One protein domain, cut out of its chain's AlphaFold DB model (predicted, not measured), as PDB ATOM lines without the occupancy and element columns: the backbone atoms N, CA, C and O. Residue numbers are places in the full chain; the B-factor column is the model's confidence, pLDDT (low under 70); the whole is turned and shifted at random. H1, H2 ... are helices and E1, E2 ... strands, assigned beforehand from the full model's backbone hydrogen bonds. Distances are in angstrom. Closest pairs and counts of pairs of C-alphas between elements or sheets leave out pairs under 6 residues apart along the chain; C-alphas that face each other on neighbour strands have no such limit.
ATOM      1  N   GLN A  43     132.435 116.179 150.876       90.94
ATOM      2  CA  GLN A  43     131.382 116.595 149.953       90.94
ATOM      3  C   GLN A  43     131.490 118.087 149.608       90.94
ATOM      4  O   GLN A  43     131.297 118.464 148.452       90.94
ATOM      5  N   GLU A  44     131.852 118.919 150.584       92.50
ATOM      6  CA  GLU A  44     132.103 120.348 150.379       92.50
ATOM      7  C   GLU A  44     133.289 120.579 149.429       92.50
ATOM      8  O   GLU A  44     133.223 121.405 148.512       92.50
ATOM      9  N   LEU A  45     134.364 119.799 149.589       92.12
ATOM     10  CA  LEU A  45     135.530 119.866 148.707       92.12
ATOM     11  C   LEU A  45     135.170 119.452 147.274       92.12
ATOM     12  O   LEU A  45     135.508 120.167 146.335       92.12
ATOM     13  N   ILE A  46     134.426 118.356 147.095       92.44
ATOM     14  CA  ILE A  46     133.965 117.872 145.779       92.44
ATOM     15  C   ILE A  46     133.107 118.919 145.050       92.44
ATOM     16  O   ILE A  46     133.166 119.023 143.818       92.44
ATOM     17  N   GLN A  47     132.291 119.671 145.792       92.56
ATOM     18  CA  GLN A  47     131.402 120.694 145.239       92.56
ATOM     19  C   GLN A  47     132.140 121.990 144.881       92.56
ATOM     20  O   GLN A  47     131.815 122.595 143.862       92.56
ATOM     21  N   SER A  48     133.133 122.393 145.677       93.25
ATOM     22  CA  SER A  48     133.846 123.667 145.494       93.25
ATOM     23  C   SER A  48     135.076 123.578 144.586       93.25
ATOM     24  O   SER A  48     135.392 124.546 143.901       93.25
ATOM     25  N   VAL A  49     135.749 122.424 144.504       93.94
ATOM     26  CA  VAL A  49     137.102 122.336 143.918       93.94
ATOM     27  C   VAL A  49     137.218 122.832 142.479       93.94
ATOM     28  O   VAL A  49     138.205 123.475 142.142       93.94
ATOM     29  N   GLN A  50     136.220 122.597 141.624       92.25
ATOM     30  CA  GLN A  50     136.276 123.081 140.239       92.25
ATOM     31  C   GLN A  50     136.220 124.614 140.173       92.25
ATOM     32  O   GLN A  50     136.933 125.228 139.383       92.25
ATOM     33  N   GLN A  51     135.388 125.236 141.012       92.12
ATOM     34  CA  GLN A  51     135.288 126.689 141.095       92.12
ATOM     35  C   GLN A  51     136.577 127.283 141.663       92.12
ATOM     36  O   GLN A  51     137.124 128.221 141.086       92.12
ATOM     37  N   ASP A  52     137.084 126.704 142.749       92.44
ATOM     38  CA  ASP A  52     138.322 127.146 143.382       92.44
ATOM     39  C   ASP A  52     139.499 127.069 142.409       92.44
ATOM     40  O   ASP A  52     140.308 127.995 142.336       92.44
ATOM     41  N   LEU A  53     139.583 125.989 141.628       90.81
ATOM     42  CA  LEU A  53     140.630 125.769 140.636       90.81
ATOM     43  C   LEU A  53     140.582 126.835 139.532       90.81
ATOM     44  O   LEU A  53     141.597 127.466 139.244       90.81
ATOM     45  N   ASN A  54     139.391 127.125 139.002       89.94
ATOM     46  CA  ASN A  54     139.196 128.184 138.006       89.94
ATOM     47  C   ASN A  54     139.571 129.579 138.537       89.94
ATOM     48  O   ASN A  54     140.085 130.410 137.791       89.94
ATOM     49  N   GLN A  55     139.331 129.857 139.822       91.19
ATOM     50  CA  GLN A  55     139.708 131.136 140.433       91.19
ATOM     51  C   GLN A  55     141.221 131.233 140.687       91.19
ATOM     52  O   GLN A  55     141.829 132.285 140.447       91.19
ATOM     53  N   SER A  56     141.825 130.133 141.139       90.06
ATOM     54  CA  SER A  56     143.210 130.082 141.621       90.06
ATOM     55  C   SER A  56     144.245 129.991 140.502       90.06
ATOM     56  O   SER A  56     145.378 130.443 140.682       90.06
ATOM     57  N   ILE A  57     143.883 129.436 139.346       89.00
ATOM     58  CA  ILE A  57     144.791 129.263 138.206       89.00
ATOM     59  C   ILE A  57     145.016 130.588 137.457       89.00
ATOM     60  O   ILE A  57     144.142 131.457 137.379       89.00
ATOM     61  N   CYS A  58     146.234 130.772 136.938       85.88
ATOM     62  CA  CYS A  58     146.608 131.912 136.100       85.88
ATOM     63  C   CYS A  58     145.800 131.942 134.791       85.88
ATOM     64  O   CYS A  58     145.600 130.913 134.164       85.88
ATOM     65  N   SER A  59     145.387 133.123 134.325       83.62
ATOM     66  CA  SER A  59     144.574 133.261 133.101       83.62
ATOM     67  C   SER A  59     145.272 132.792 131.818       83.62
ATOM     68  O   SER A  59     144.607 132.563 130.817       83.62
ATOM     69  N   SER A  60     146.600 132.660 131.836       85.06
ATOM     70  CA  SER A  60     147.416 132.143 130.731       85.06
ATOM     71  C   SER A  60     147.495 130.614 130.685       85.06
ATOM     72  O   SER A  60     148.259 130.071 129.893       85.06
ATOM     73  N   VAL A  61     146.808 129.927 131.594       88.31
ATOM     74  CA  VAL A  61     146.854 128.477 131.741       88.31
ATOM     75  C   VAL A  61     145.526 127.892 131.284       88.31
ATOM     76  O   VAL A  61     144.463 128.299 131.752       88.31
ATOM     77  N   GLU A  62     145.596 126.916 130.390       89.25
ATOM     78  CA  GLU A  62     144.431 126.221 129.864       89.25
ATOM     79  C   GLU A  62     144.139 124.965 130.687       89.25
ATOM     80  O   GLU A  62     145.005 124.109 130.885       89.25
ATOM     81  N   ILE A  63     142.898 124.854 131.159       91.12
ATOM     82  CA  ILE A  63     142.400 123.698 131.901       91.12
ATOM     83  C   ILE A  63     141.549 122.852 130.963       91.12
ATOM     84  O   ILE A  63     140.578 123.345 130.389       91.12
ATOM     85  N   SER A  64     141.847 121.560 130.880       92.94
ATOM     86  CA  SER A  64     141.064 120.610 130.095       92.94
ATOM     87  C   SER A  64     140.721 119.363 130.909       92.94
ATOM     88  O   SER A  64     141.459 118.933 131.796       92.94
ATOM     89  N   TYR A  65     139.553 118.794 130.612       93.06
ATOM     90  CA  TYR A  65     139.074 117.556 131.216       93.06
ATOM     91  C   TYR A  65     138.750 116.570 130.103       93.06
ATOM     92  O   TYR A  65     137.827 116.806 129.323       93.06
ATOM     93  N   ILE A  66     139.480 115.461 130.051       92.56
ATOM     94  CA  ILE A  66     139.233 114.390 129.086       92.56
ATOM     95  C   ILE A  66     138.368 113.352 129.786       92.56
ATOM     96  O   ILE A  66     138.805 112.664 130.710       92.56
ATOM     97  N   LEU A  67     137.105 113.284 129.387       91.69
ATOM     98  CA  LEU A  67     136.118 112.407 129.992       91.69
ATOM     99  C   LEU A  67     135.904 111.182 129.106       91.69
ATOM    100  O   LEU A  67     135.664 111.325 127.912       91.69
ATOM    101  N   GLY A  68     135.940 109.992 129.702       86.56
ATOM    102  CA  GLY A  68     135.546 108.769 129.017       86.56
ATOM    103  C   GLY A  68     134.093 108.868 128.551       86.56
ATOM    104  O   GLY A  68     133.202 109.254 129.319       86.56
ATOM    105  N   GLU A  69     133.849 108.540 127.284       83.06
ATOM    106  CA  GLU A  69     132.508 108.623 126.697       83.06
ATOM    107  C   GLU A  69     131.538 107.655 127.381       83.06
ATOM    108  O   GLU A  69     130.395 108.029 127.682       83.06
ATOM    109  N   HIS A  70     132.049 106.469 127.718       84.00
ATOM    110  CA  HIS A  70     131.317 105.337 128.272       84.00
ATOM    111  C   HIS A  70     131.890 104.924 129.634       84.00
ATOM    112  O   HIS A  70     133.083 105.126 129.882       84.00
ATOM    113  N   PRO A  71     131.063 104.347 130.525       83.69
ATOM    114  CA  PRO A  71     131.573 103.736 131.742       83.69
ATOM    115  C   PRO A  71     132.420 102.509 131.385       83.69
ATOM    116  O   PRO A  71     132.156 101.848 130.389       83.69
ATOM    117  N   GLU A  72     133.419 102.173 132.186       83.94
ATOM    118  CA  GLU A  72     134.202 100.952 132.001       83.94
ATOM    119  C   GLU A  72     133.353  99.717 132.351       83.94
ATOM    120  O   GLU A  72     132.670  99.702 133.370       83.94
ATOM    121  N   LEU A  73     133.406  98.653 131.541       81.56
ATOM    122  CA  LEU A  73     132.562  97.462 131.730       81.56
ATOM    123  C   LEU A  73     132.775  96.776 133.094       81.56
ATOM    124  O   LEU A  73     131.821  96.325 133.728       81.56
ATOM    125  N   LYS A  74     134.026  96.716 133.567       80.81
ATOM    126  CA  LYS A  74     134.395  96.045 134.825       80.81
ATOM    127  C   LYS A  74     133.909  96.803 136.054       80.81
ATOM    128  O   LYS A  74     133.266  96.241 136.950       80.81
ATOM    129  N   THR A  75     134.216  98.092 136.106       79.31
ATOM    130  CA  THR A  75     133.930  98.935 137.269       79.31
ATOM    131  C   THR A  75     132.524  99.532 137.201       79.31
ATOM    132  O   THR A  75     131.897  99.733 138.237       79.31
ATOM    133  N   GLY A  76     131.976  99.729 135.999       80.19
ATOM    134  CA  GLY A  76     130.754 100.493 135.753       80.19
ATOM    135  C   GLY A  76     130.955 102.003 135.898       80.19
ATOM    136  O   GLY A  76     129.975 102.739 135.972       80.19
ATOM    137  N   MET A  77     132.205 102.466 135.990       86.75
ATOM    138  CA  MET A  77     132.538 103.844 136.337       86.75
ATOM    139  C   MET A  77     133.028 104.643 135.133       86.75
ATOM    140  O   MET A  77     133.668 104.114 134.229       86.75
ATOM    141  N   PHE A  78     132.755 105.943 135.141       89.88
ATOM    142  CA  PHE A  78     133.305 106.897 134.187       89.88
ATOM    143  C   PHE A  78     134.686 107.345 134.642       89.88
ATOM    144  O   PHE A  78     134.843 107.781 135.783       89.88
ATOM    145  N   SER A  79     135.654 107.313 133.735       91.31
ATOM    146  CA  SER A  79     136.985 107.870 133.953       91.31
ATOM    147  C   SER A  79     137.056 109.327 133.494       91.31
ATOM    148  O   SER A  79     136.509 109.689 132.451       91.31
ATOM    149  N   CYS A  80     137.778 110.162 134.229       93.56
ATOM    150  CA  CYS A  80     138.123 111.520 133.829       93.56
ATOM    151  C   CYS A  80     139.607 111.771 134.080       93.56
ATOM    152  O   CYS A  80     140.111 111.436 135.151       93.56
ATOM    153  N   LYS A  81     140.282 112.394 133.118       93.88
ATOM    154  CA  LYS A  81     141.639 112.916 133.254       93.88
ATOM    155  C   LYS A  81     141.602 114.433 133.294       93.88
ATOM    156  O   LYS A  81     140.839 115.051 132.550       93.88
ATOM    157  N   PHE A  82     142.415 115.018 134.156       93.25
ATOM    158  CA  PHE A  82     142.612 116.455 134.251       93.25
ATOM    159  C   PHE A  82     143.990 116.808 133.701       93.25
ATOM    160  O   PHE A  82     145.010 116.277 134.156       93.25
ATOM    161  N   SER A  83     143.995 117.739 132.751       92.31
ATOM    162  CA  SER A  83     145.206 118.233 132.117       92.31
ATOM    163  C   SER A  83     145.277 119.753 132.171       92.31
ATOM    164  O   SER A  83     144.268 120.452 132.045       92.31
ATOM    165  N   LEU A  84     146.493 120.261 132.327       91.44
ATOM    166  CA  LEU A  84     146.806 121.680 132.396       91.44
ATOM    167  C   LEU A  84     147.879 121.979 131.349       91.44
ATOM    168  O   LEU A  84     148.949 121.380 131.380       91.44
ATOM    169  N   ASN A  85     147.575 122.860 130.393       89.94
ATOM    170  CA  ASN A  85     148.402 123.103 129.199       89.94
ATOM    171  C   ASN A  85     148.768 121.812 128.434       89.94
ATOM    172  O   ASN A  85     149.884 121.662 127.939       89.94
ATOM    173  N   GLY A  86     147.844 120.848 128.382       86.25
ATOM    174  CA  GLY A  86     148.053 119.547 127.736       86.25
ATOM    175  C   GLY A  86     148.831 118.513 128.563       86.25
ATOM    176  O   GLY A  86     148.807 117.338 128.210       86.25
ATOM    177  N   GLU A  87     149.455 118.890 129.684       88.94
ATOM    178  CA  GLU A  87     150.099 117.941 130.604       88.94
ATOM    179  C   GLU A  87     149.057 117.312 131.539       88.94
ATOM    180  O   GLU A  87     148.263 118.023 132.148       88.94
ATOM    181  N   GLU A  88     149.046 115.983 131.667       90.38
ATOM    182  CA  GLU A  88     148.158 115.258 132.587       90.38
ATOM    183  C   GLU A  88     148.672 115.345 134.034       90.38
ATOM    184  O   GLU A  88     149.784 114.915 134.346       90.38
ATOM    185  N   PHE A  89     147.839 115.868 134.935       88.69
ATOM    186  CA  PHE A  89     148.168 115.981 136.362       88.69
ATOM    187  C   PHE A  89     147.505 114.887 137.191       88.69
ATOM    188  O   PHE A  89     148.109 114.379 138.135       88.69
ATOM    189  N   SER A  90     146.267 114.522 136.861       91.25
ATOM    190  CA  SER A  90     145.501 113.562 137.652       91.25
ATOM    191  C   SER A  90     144.417 112.861 136.841       91.25
ATOM    192  O   SER A  90     143.981 113.322 135.785       91.25
ATOM    193  N   SER A  91     143.927 111.753 137.392       91.69
ATOM    194  CA  SER A  91     142.794 111.004 136.860       91.69
ATOM    195  C   SER A  91     141.906 110.484 137.987       91.69
ATOM    196  O   SER A  91     142.409 110.172 139.066       91.69
ATOM    197  N   ALA A  92     140.605 110.346 137.739       91.75
ATOM    198  CA  ALA A  92     139.660 109.732 138.668       91.75
ATOM    199  C   ALA A  92     138.604 108.901 137.937       91.75
ATOM    200  O   ALA A  92     138.153 109.286 136.856       91.75
ATOM    201  N   SER A  93     138.155 107.825 138.580       91.00
ATOM    202  CA  SER A  93     137.011 107.024 138.147       91.00
ATOM    203  C   SER A  93     135.874 107.137 139.159       91.00
ATOM    204  O   SER A  93     136.111 107.053 140.365       91.00
ATOM    205  N   ALA A  94     134.646 107.363 138.687       90.81
ATOM    206  CA  ALA A  94     133.471 107.491 139.552       90.81
ATOM    207  C   ALA A  94     132.173 107.011 138.885       90.81
ATOM    208  O   ALA A  94     132.080 106.906 137.665       90.81
ATOM    209  N   MET A  95     131.118 106.810 139.681       86.44
ATOM    210  CA  MET A  95     129.803 106.336 139.204       86.44
ATOM    211  C   MET A  95     129.124 107.238 138.160       86.44
ATOM    212  O   MET A  95     128.239 106.795 137.435       86.44
ATOM    213  N   ASN A  96     129.491 108.519 138.083       90.19
ATOM    214  CA  ASN A  96     128.956 109.427 137.074       90.19
ATOM    215  C   ASN A  96     130.011 110.420 136.577       90.19
ATOM    216  O   ASN A  96     130.989 110.731 137.257       90.19
ATOM    217  N   LYS A  97     129.753 110.965 135.385       90.88
ATOM    218  CA  LYS A  97     130.607 111.930 134.682       90.88
ATOM    219  C   LYS A  97     130.986 113.151 135.535       90.88
ATOM    220  O   LYS A  97     132.139 113.579 135.536       90.88
ATOM    221  N   LYS A  98     130.028 113.703 136.286       92.25
ATOM    222  CA  LYS A  98     130.234 114.902 137.116       92.25
ATOM    223  C   LYS A  98     131.162 114.620 138.299       92.25
ATOM    224  O   LYS A  98     132.064 115.411 138.563       92.25
ATOM    225  N   LEU A  99     130.958 113.494 138.981       92.06
ATOM    226  CA  LEU A  99     131.803 113.046 140.083       92.06
ATOM    227  C   LEU A  99     133.203 112.698 139.593       92.06
ATOM    228  O   LEU A  99     134.155 113.118 140.235       92.06
ATOM    229  N   ALA A 100     133.343 112.035 138.443       92.12
ATOM    230  CA  ALA A 100     134.654 111.731 137.869       92.12
ATOM    231  C   ALA A 100     135.443 113.023 137.602       92.12
ATOM    232  O   ALA A 100     136.605 113.138 137.985       92.12
ATOM    233  N   LYS A 101     134.779 114.045 137.045       93.69
ATOM    234  CA  LYS A 101     135.371 115.370 136.825       93.69
ATOM    235  C   LYS A 101     135.792 116.060 138.129       93.69
ATOM    236  O   LYS A 101     136.913 116.555 138.224       93.69
ATOM    237  N   SER A 102     134.918 116.088 139.139       94.19
ATOM    238  CA  SER A 102     135.254 116.660 140.452       94.19
ATOM    239  C   SER A 102     136.360 115.882 141.163       94.19
ATOM    240  O   SER A 102     137.215 116.502 141.783       94.19
ATOM    241  N   GLY A 103     136.374 114.553 141.061       92.62
ATOM    242  CA  GLY A 103     137.424 113.706 141.622       92.62
ATOM    243  C   GLY A 103     138.777 113.993 140.984       92.62
ATOM    244  O   GLY A 103     139.747 114.220 141.696       92.62
ATOM    245  N   ALA A 104     138.830 114.086 139.651       93.19
ATOM    246  CA  ALA A 104     140.057 114.442 138.941       93.19
ATOM    247  C   ALA A 104     140.554 115.833 139.368       93.19
ATOM    248  O   ALA A 104     141.726 115.994 139.703       93.19
ATOM    249  N   ALA A 105     139.655 116.819 139.466       93.56
ATOM    250  CA  ALA A 105     139.994 118.150 139.971       93.56
ATOM    251  C   ALA A 105     140.513 118.122 141.421       93.56
ATOM    252  O   ALA A 105     141.478 118.809 141.740       93.56
ATOM    253  N   LEU A 106     139.910 117.312 142.293       94.00
ATOM    254  CA  LEU A 106     140.328 117.167 143.688       94.00
ATOM    255  C   LEU A 106     141.703 116.509 143.816       94.00
ATOM    256  O   LEU A 106     142.524 116.964 144.608       94.00
ATOM    257  N   PHE A 107     141.990 115.507 142.988       91.69
ATOM    258  CA  PHE A 107     143.318 114.905 142.925       91.69
ATOM    259  C   PHE A 107     144.367 115.839 142.331       91.69
ATOM    260  O   PHE A 107     145.501 115.845 142.798       91.69
ATOM    261  N   ALA A 108     143.996 116.671 141.358       91.19
ATOM    262  CA  ALA A 108     144.884 117.726 140.888       91.19
ATOM    263  C   ALA A 108     145.158 118.743 142.006       91.19
ATOM    264  O   ALA A 108     146.282 119.208 142.158       91.19
ATOM    265  N   ALA A 109     144.149 119.062 142.822       90.94
ATOM    266  CA  ALA A 109     144.266 120.067 143.870       90.94
ATOM    267  C   ALA A 109     145.211 119.687 145.013       90.94
ATOM    268  O   ALA A 109     145.792 120.577 145.639       90.94
ATOM    269  N   ILE A 110     145.386 118.391 145.257       91.56
ATOM    270  CA  ILE A 110     146.349 117.865 146.229       91.56
ATOM    271  C   ILE A 110     147.715 117.544 145.602       91.56
ATOM    272  O   ILE A 110     148.635 117.183 146.327       91.56
ATOM    273  N   ASP A 111     147.886 117.692 144.283       89.19
ATOM    274  CA  ASP A 111     149.182 117.506 143.631       89.19
ATOM    275  C   ASP A 111     150.073 118.743 143.837       89.19
ATOM    276  O   ASP A 111     149.790 119.846 143.359       89.19
ATOM    277  N   SER A 112     151.199 118.547 144.525       85.69
ATOM    278  CA  SER A 112     152.199 119.593 144.776       85.69
ATOM    279  C   SER A 112     152.741 120.262 143.503       85.69
ATOM    280  O   SER A 112     153.145 121.429 143.544       85.69
ATOM    281  N   ARG A 113     152.711 119.576 142.350       88.06
ATOM    282  CA  ARG A 113     153.137 120.132 141.057       88.06
ATOM    283  C   ARG A 113     152.242 121.289 140.614       88.06
ATOM    284  O   ARG A 113     152.743 122.241 140.013       88.06
ATOM    285  N   LEU A 114     150.951 121.253 140.962       87.62
ATOM    286  CA  LEU A 114     149.970 122.263 140.557       87.62
ATOM    287  C   LEU A 114     150.259 123.643 141.171       87.62
ATOM    288  O   LEU A 114     149.941 124.660 140.556       87.62
ATOM    289  N   ILE A 115     150.922 123.703 142.337       87.62
ATOM    290  CA  ILE A 115     151.219 124.953 143.069       87.62
ATOM    291  C   ILE A 115     151.900 125.996 142.174       87.62
ATOM    292  O   ILE A 115     151.642 127.199 142.295       87.62
ATOM    293  N   LYS A 116     152.778 125.551 141.265       87.62
ATOM    294  CA  LYS A 116     153.544 126.438 140.378       87.62
ATOM    295  C   LYS A 116     152.641 127.227 139.426       87.62
ATOM    296  O   LYS A 116     152.962 128.374 139.119       87.62
ATOM    297  N   SER A 117     151.506 126.651 139.039       88.50
ATOM    298  CA  SER A 117     150.534 127.219 138.097       88.50
ATOM    299  C   SER A 117     149.477 128.109 138.765       88.50
ATOM    300  O   SER A 117     148.663 128.728 138.076       88.50
ATOM    301  N   LEU A 118     149.477 128.189 140.100       89.75
ATOM    302  CA  LEU A 118     148.542 129.018 140.859       89.75
ATOM    303  C   LEU A 118     149.013 130.471 140.948       89.75
ATOM    304  O   LEU A 118     150.191 130.759 141.203       89.75
ATOM    305  N   LYS A 119     148.048 131.391 140.853       90.75
ATOM    306  CA  LYS A 119     148.220 132.812 141.162       90.75
ATOM    307  C   LYS A 119     148.777 132.972 142.574       90.75
ATOM    308  O   LYS A 119     148.321 132.323 143.517       90.75
ATOM    309  N   ARG A 120     149.722 133.901 142.742       89.69
ATOM    310  CA  ARG A 120     150.408 134.140 144.025       89.69
ATOM    311  C   ARG A 120     149.435 134.405 145.181       89.69
ATOM    312  O   ARG A 120     149.660 133.888 146.265       89.69
ATOM    313  N   SER A 121     148.345 135.133 144.928       90.31
ATOM    314  CA  SER A 121     147.312 135.465 145.922       90.31
ATOM    315  C   SER A 121     146.542 134.257 146.468       90.31
ATOM    316  O   SER A 121     145.954 134.357 147.537       90.31
ATOM    317  N   TYR A 122     146.538 133.124 145.758       89.06
ATOM    318  CA  TYR A 122     145.774 131.933 146.138       89.06
ATOM    319  C   TYR A 122     146.637 130.821 146.739       89.06
ATOM    320  O   TYR A 122     146.086 129.878 147.298       89.06
ATOM    321  N   ARG A 123     147.973 130.911 146.667       89.94
ATOM    322  CA  ARG A 123     148.875 129.817 147.078       89.94
ATOM    323  C   ARG A 123     148.680 129.386 148.530       89.94
ATOM    324  O   ARG A 123     148.580 128.188 148.790       89.94
ATOM    325  N   ASP A 124     148.579 130.331 149.459       86.19
ATOM    326  CA  ASP A 124     148.456 130.013 150.888       86.19
ATOM    327  C   ASP A 124     147.097 129.387 151.213       86.19
ATOM    328  O   ASP A 124     147.019 128.387 151.930       86.19
ATOM    329  N   VAL A 125     146.022 129.941 150.644       87.81
ATOM    330  CA  VAL A 125     144.657 129.418 150.806       87.81
ATOM    331  C   VAL A 125     144.552 128.021 150.196       87.81
ATOM    332  O   VAL A 125     144.038 127.109 150.840       87.81
ATOM    333  N   TRP A 126     145.103 127.830 148.996       90.94
ATOM    334  CA  TRP A 126     145.122 126.544 148.303       90.94
ATOM    335  C   TRP A 126     145.871 125.477 149.095       90.94
ATOM    336  O   TRP A 126     145.358 124.379 149.315       90.94
ATOM    337  N   THR A 127     147.070 125.824 149.568       87.88
ATOM    338  CA  THR A 127     147.916 124.913 150.338       87.88
ATOM    339  C   THR A 127     147.206 124.483 151.614       87.88
ATOM    340  O   THR A 127     147.167 123.297 151.912       87.88
ATOM    341  N   LYS A 128     146.563 125.409 152.338       89.25
ATOM    342  CA  LYS A 128     145.800 125.076 153.552       89.25
ATOM    343  C   LYS A 128     144.545 124.243 153.265       89.25
ATOM    344  O   LYS A 128     144.219 123.353 154.050       89.25
ATOM    345  N   LYS A 129     143.825 124.540 152.177       91.62
ATOM    346  CA  LYS A 129     142.534 123.908 151.863       91.62
ATOM    347  C   LYS A 129     142.682 122.495 151.297       91.62
ATOM    348  O   LYS A 129     141.906 121.623 151.680       91.62
ATOM    349  N   TYR A 130     143.663 122.266 150.426       93.00
ATOM    350  CA  TYR A 130     143.815 120.996 149.709       93.00
ATOM    351  C   TYR A 130     145.095 120.258 150.093       93.00
ATOM    352  O   TYR A 130     145.023 119.162 150.641       93.00
ATOM    353  N   ILE A 131     146.261 120.864 149.873       90.31
ATOM    354  CA  ILE A 131     147.557 120.169 149.980       90.31
ATOM    355  C   ILE A 131     147.858 119.741 151.419       90.31
ATOM    356  O   ILE A 131     148.179 118.588 151.675       90.31
ATOM    357  N   GLY A 132     147.645 120.623 152.395       88.94
ATOM    358  CA  GLY A 132     147.780 120.301 153.817       88.94
ATOM    359  C   GLY A 132     146.769 119.259 154.311       88.94
ATOM    360  O   GLY A 132     146.930 118.725 155.402       88.94
ATOM    361  N   ARG A 133     145.736 118.954 153.514       92.25
ATOM    362  CA  ARG A 133     144.719 117.930 153.788       92.25
ATOM    363  C   ARG A 133     144.846 116.714 152.865       92.25
ATOM    364  O   ARG A 133     143.937 115.890 152.855       92.25
ATOM    365  N   GLU A 134     145.946 116.574 152.121       91.56
ATOM    366  CA  GLU A 134     146.137 115.515 151.122       91.56
ATOM    367  C   GLU A 134     145.822 114.121 151.680       91.56
ATOM    368  O   GLU A 134     144.984 113.411 151.124       91.56
ATOM    369  N   ALA A 135     146.447 113.743 152.801       89.62
ATOM    370  CA  ALA A 135     146.273 112.418 153.396       89.62
ATOM    371  C   ALA A 135     144.809 112.138 153.781       89.62
ATOM    372  O   ALA A 135     144.294 111.050 153.526       89.62
ATOM    373  N   LEU A 136     144.113 113.141 154.332       91.00
ATOM    374  CA  LEU A 136     142.697 113.036 154.691       91.00
ATOM    375  C   LEU A 136     141.810 112.903 153.451       91.00
ATOM    376  O   LEU A 136     140.884 112.099 153.450       91.00
ATOM    377  N   ILE A 137     142.105 113.658 152.389       91.69
ATOM    378  CA  ILE A 137     141.370 113.598 151.121       91.69
ATOM    379  C   ILE A 137     141.535 112.224 150.471       91.69
ATOM    380  O   ILE A 137     140.533 111.610 150.109       91.69
ATOM    381  N   ARG A 138     142.767 111.708 150.371       90.31
ATOM    382  CA  ARG A 138     143.033 110.374 149.808       90.31
ATOM    383  C   ARG A 138     142.318 109.279 150.594       90.31
ATOM    384  O   ARG A 138     141.641 108.451 149.996       90.31
ATOM    385  N   HIS A 139     142.416 109.317 151.923       88.62
ATOM    386  CA  HIS A 139     141.749 108.355 152.798       88.62
ATOM    387  C   HIS A 139     140.218 108.438 152.705       88.62
ATOM    388  O   HIS A 139     139.529 107.425 152.663       88.62
ATOM    389  N   ALA A 140     139.652 109.644 152.644       89.75
ATOM    390  CA  ALA A 140     138.208 109.796 152.527       89.75
ATOM    391  C   ALA A 140     137.681 109.321 151.166       89.75
ATOM    392  O   ALA A 140     136.611 108.723 151.116       89.75
ATOM    393  N   ILE A 141     138.426 109.547 150.077       89.06
ATOM    394  CA  ILE A 141     138.051 109.047 148.749       89.06
ATOM    395  C   ILE A 141     138.189 107.523 148.672       89.06
ATOM    396  O   ILE A 141     137.331 106.886 148.072       89.06
ATOM    397  N   SER A 142     139.208 106.919 149.294       86.19
ATOM    398  CA  SER A 142     139.367 105.456 149.276       86.19
ATOM    399  C   SER A 142     138.251 104.717 150.024       86.19
ATOM    400  O   SER A 142     137.954 103.568 149.702       86.19
ATOM    401  N   LEU A 143     137.611 105.372 150.994       86.00
ATOM    402  CA  LEU A 143     136.432 104.860 151.693       86.00
ATOM    403  C   LEU A 143     135.109 105.204 150.988       86.00
ATOM    404  O   LEU A 143     134.066 104.641 151.327       86.00
ATOM    405  N   ASP A 144     135.120 106.122 150.020       85.31
ATOM    406  CA  ASP A 144     133.920 106.552 149.313       85.31
ATOM    407  C   ASP A 144     133.616 105.614 148.143       85.31
ATOM    408  O   ASP A 144     134.207 105.703 147.071       85.31
ATOM    409  N   SER A 145     132.613 104.754 148.333       83.00
ATOM    410  CA  SER A 145     132.136 103.805 147.314       83.00
ATOM    411  C   SER A 145     131.769 104.429 145.957       83.00
ATOM    412  O   SER A 145     131.656 103.701 144.972       83.00
ATOM    413  N   ARG A 146     131.566 105.755 145.877       85.31
ATOM    414  CA  ARG A 146     131.261 106.469 144.625       85.31
ATOM    415  C   ARG A 146     132.478 106.618 143.710       85.31
ATOM    416  O   ARG A 146     132.288 106.957 142.537       85.31
ATOM    417  N   PHE A 147     133.680 106.390 144.234       84.69
ATOM    418  CA  PHE A 147     134.954 106.464 143.529       84.69
ATOM    419  C   PHE A 147     135.638 105.095 143.506       84.69
ATOM    420  O   PHE A 147     135.506 104.306 144.437       84.69
ATOM    421  N   ASP A 148     136.400 104.829 142.447       74.19
ATOM    422  CA  ASP A 148     137.389 103.750 142.437       74.19
ATOM    423  C   ASP A 148     138.775 104.392 142.459       74.19
ATOM    424  O   ASP A 148     139.161 105.120 141.535       74.19
ATOM    425  N   TYR A 149     139.487 104.190 143.567       63.53
ATOM    426  CA  TYR A 149     140.799 104.771 143.808       63.53
ATOM    427  C   TYR A 149     141.867 103.688 143.737       63.53
ATOM    428  O   TYR A 149     141.950 102.809 144.596       63.53
TER     429      TYR A 149
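Overview. This is residues 43 to 149 of the 258 residues of the protein "DRBM domain-containing protein" of Pichia membranifaciens (UniProt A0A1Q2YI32). Helix H2 lies in the middle, over one face of a three-stranded sheet, giving two layers, a helix on a sheet; H1 packs on H2. The chain turns through H3 and H4 at one end of H2 and folds back through H5. The 107 printed residues, class mixed, hold H1 E1 E2 E3 H2 H3 H4 H5 in that order. The sheet E1 E2 E3 is a meander, each strand the antiparallel neighbour of the one before. The whole is compact, radius of gyration of the C-alphas 13.4 A, spanning 42 by 28 by 19 A, only just elongated.

Along the chain. H1, residues 43 to 56, begins at C-alpha (131.382, 116.595, 149.953) and measures 19.8 A. E1 is residues 63 to 67, E2 78 to 84 with 20.1 A, E3 87 to 94 with 21.6 A. H2 is residues 97 to 109, 18.4 A; H3 112 to 117; H4 120 to 129, 15.1 A. H5, residues 131 to 143, measures 19.0 A and ends at C-alpha (136.432, 104.860, 151.693).

Arrangement. N 64 and O 83 of hairpin E1 and E2 are 2.9 A apart, N 80 and O 92 of hairpin E2 and E3 2.8 A, both within hydrogen-bond range. H2 is on the sheet, over E2 and E3, at a height of 6.3 A; its closest C-alphas to E3 are Ala 100 and Ala 94, 4.7 A. H1 touches H2, closest C-alphas Ile 46 and Ser 102 at 5.6 A, with a steep tilt of 64 degrees, the same way. With residue 56 alone H1 only just touches H4, with 3 pairs of C-alphas within 8 A, the closest Ser 56 and Tyr 122, 5.5 A. H3 is close to H2 but not clearly touching, Ala 108 and Leu 114 the closest C-alphas at 6.8 A. H5 is close to H2 but not clearly touching, closest C-alphas Ala 109 and Ile 131, 6.9 A. Every O i to N i+4 pair is within range in H2, but 8 of 10 in H1, 4 of 6 in H4, 7 of 9 in H5 and 0 of 2 in H3, where 2 of 3 O i to N i+3 pairs are.

Size, cuts and confidence. The farthest C-alphas, Leu 73 and Ser 121, are 43.2 A apart. The printed part has no cut and no long link. Mean pLDDT of the printed part is 89.1; residue 149 is under 70.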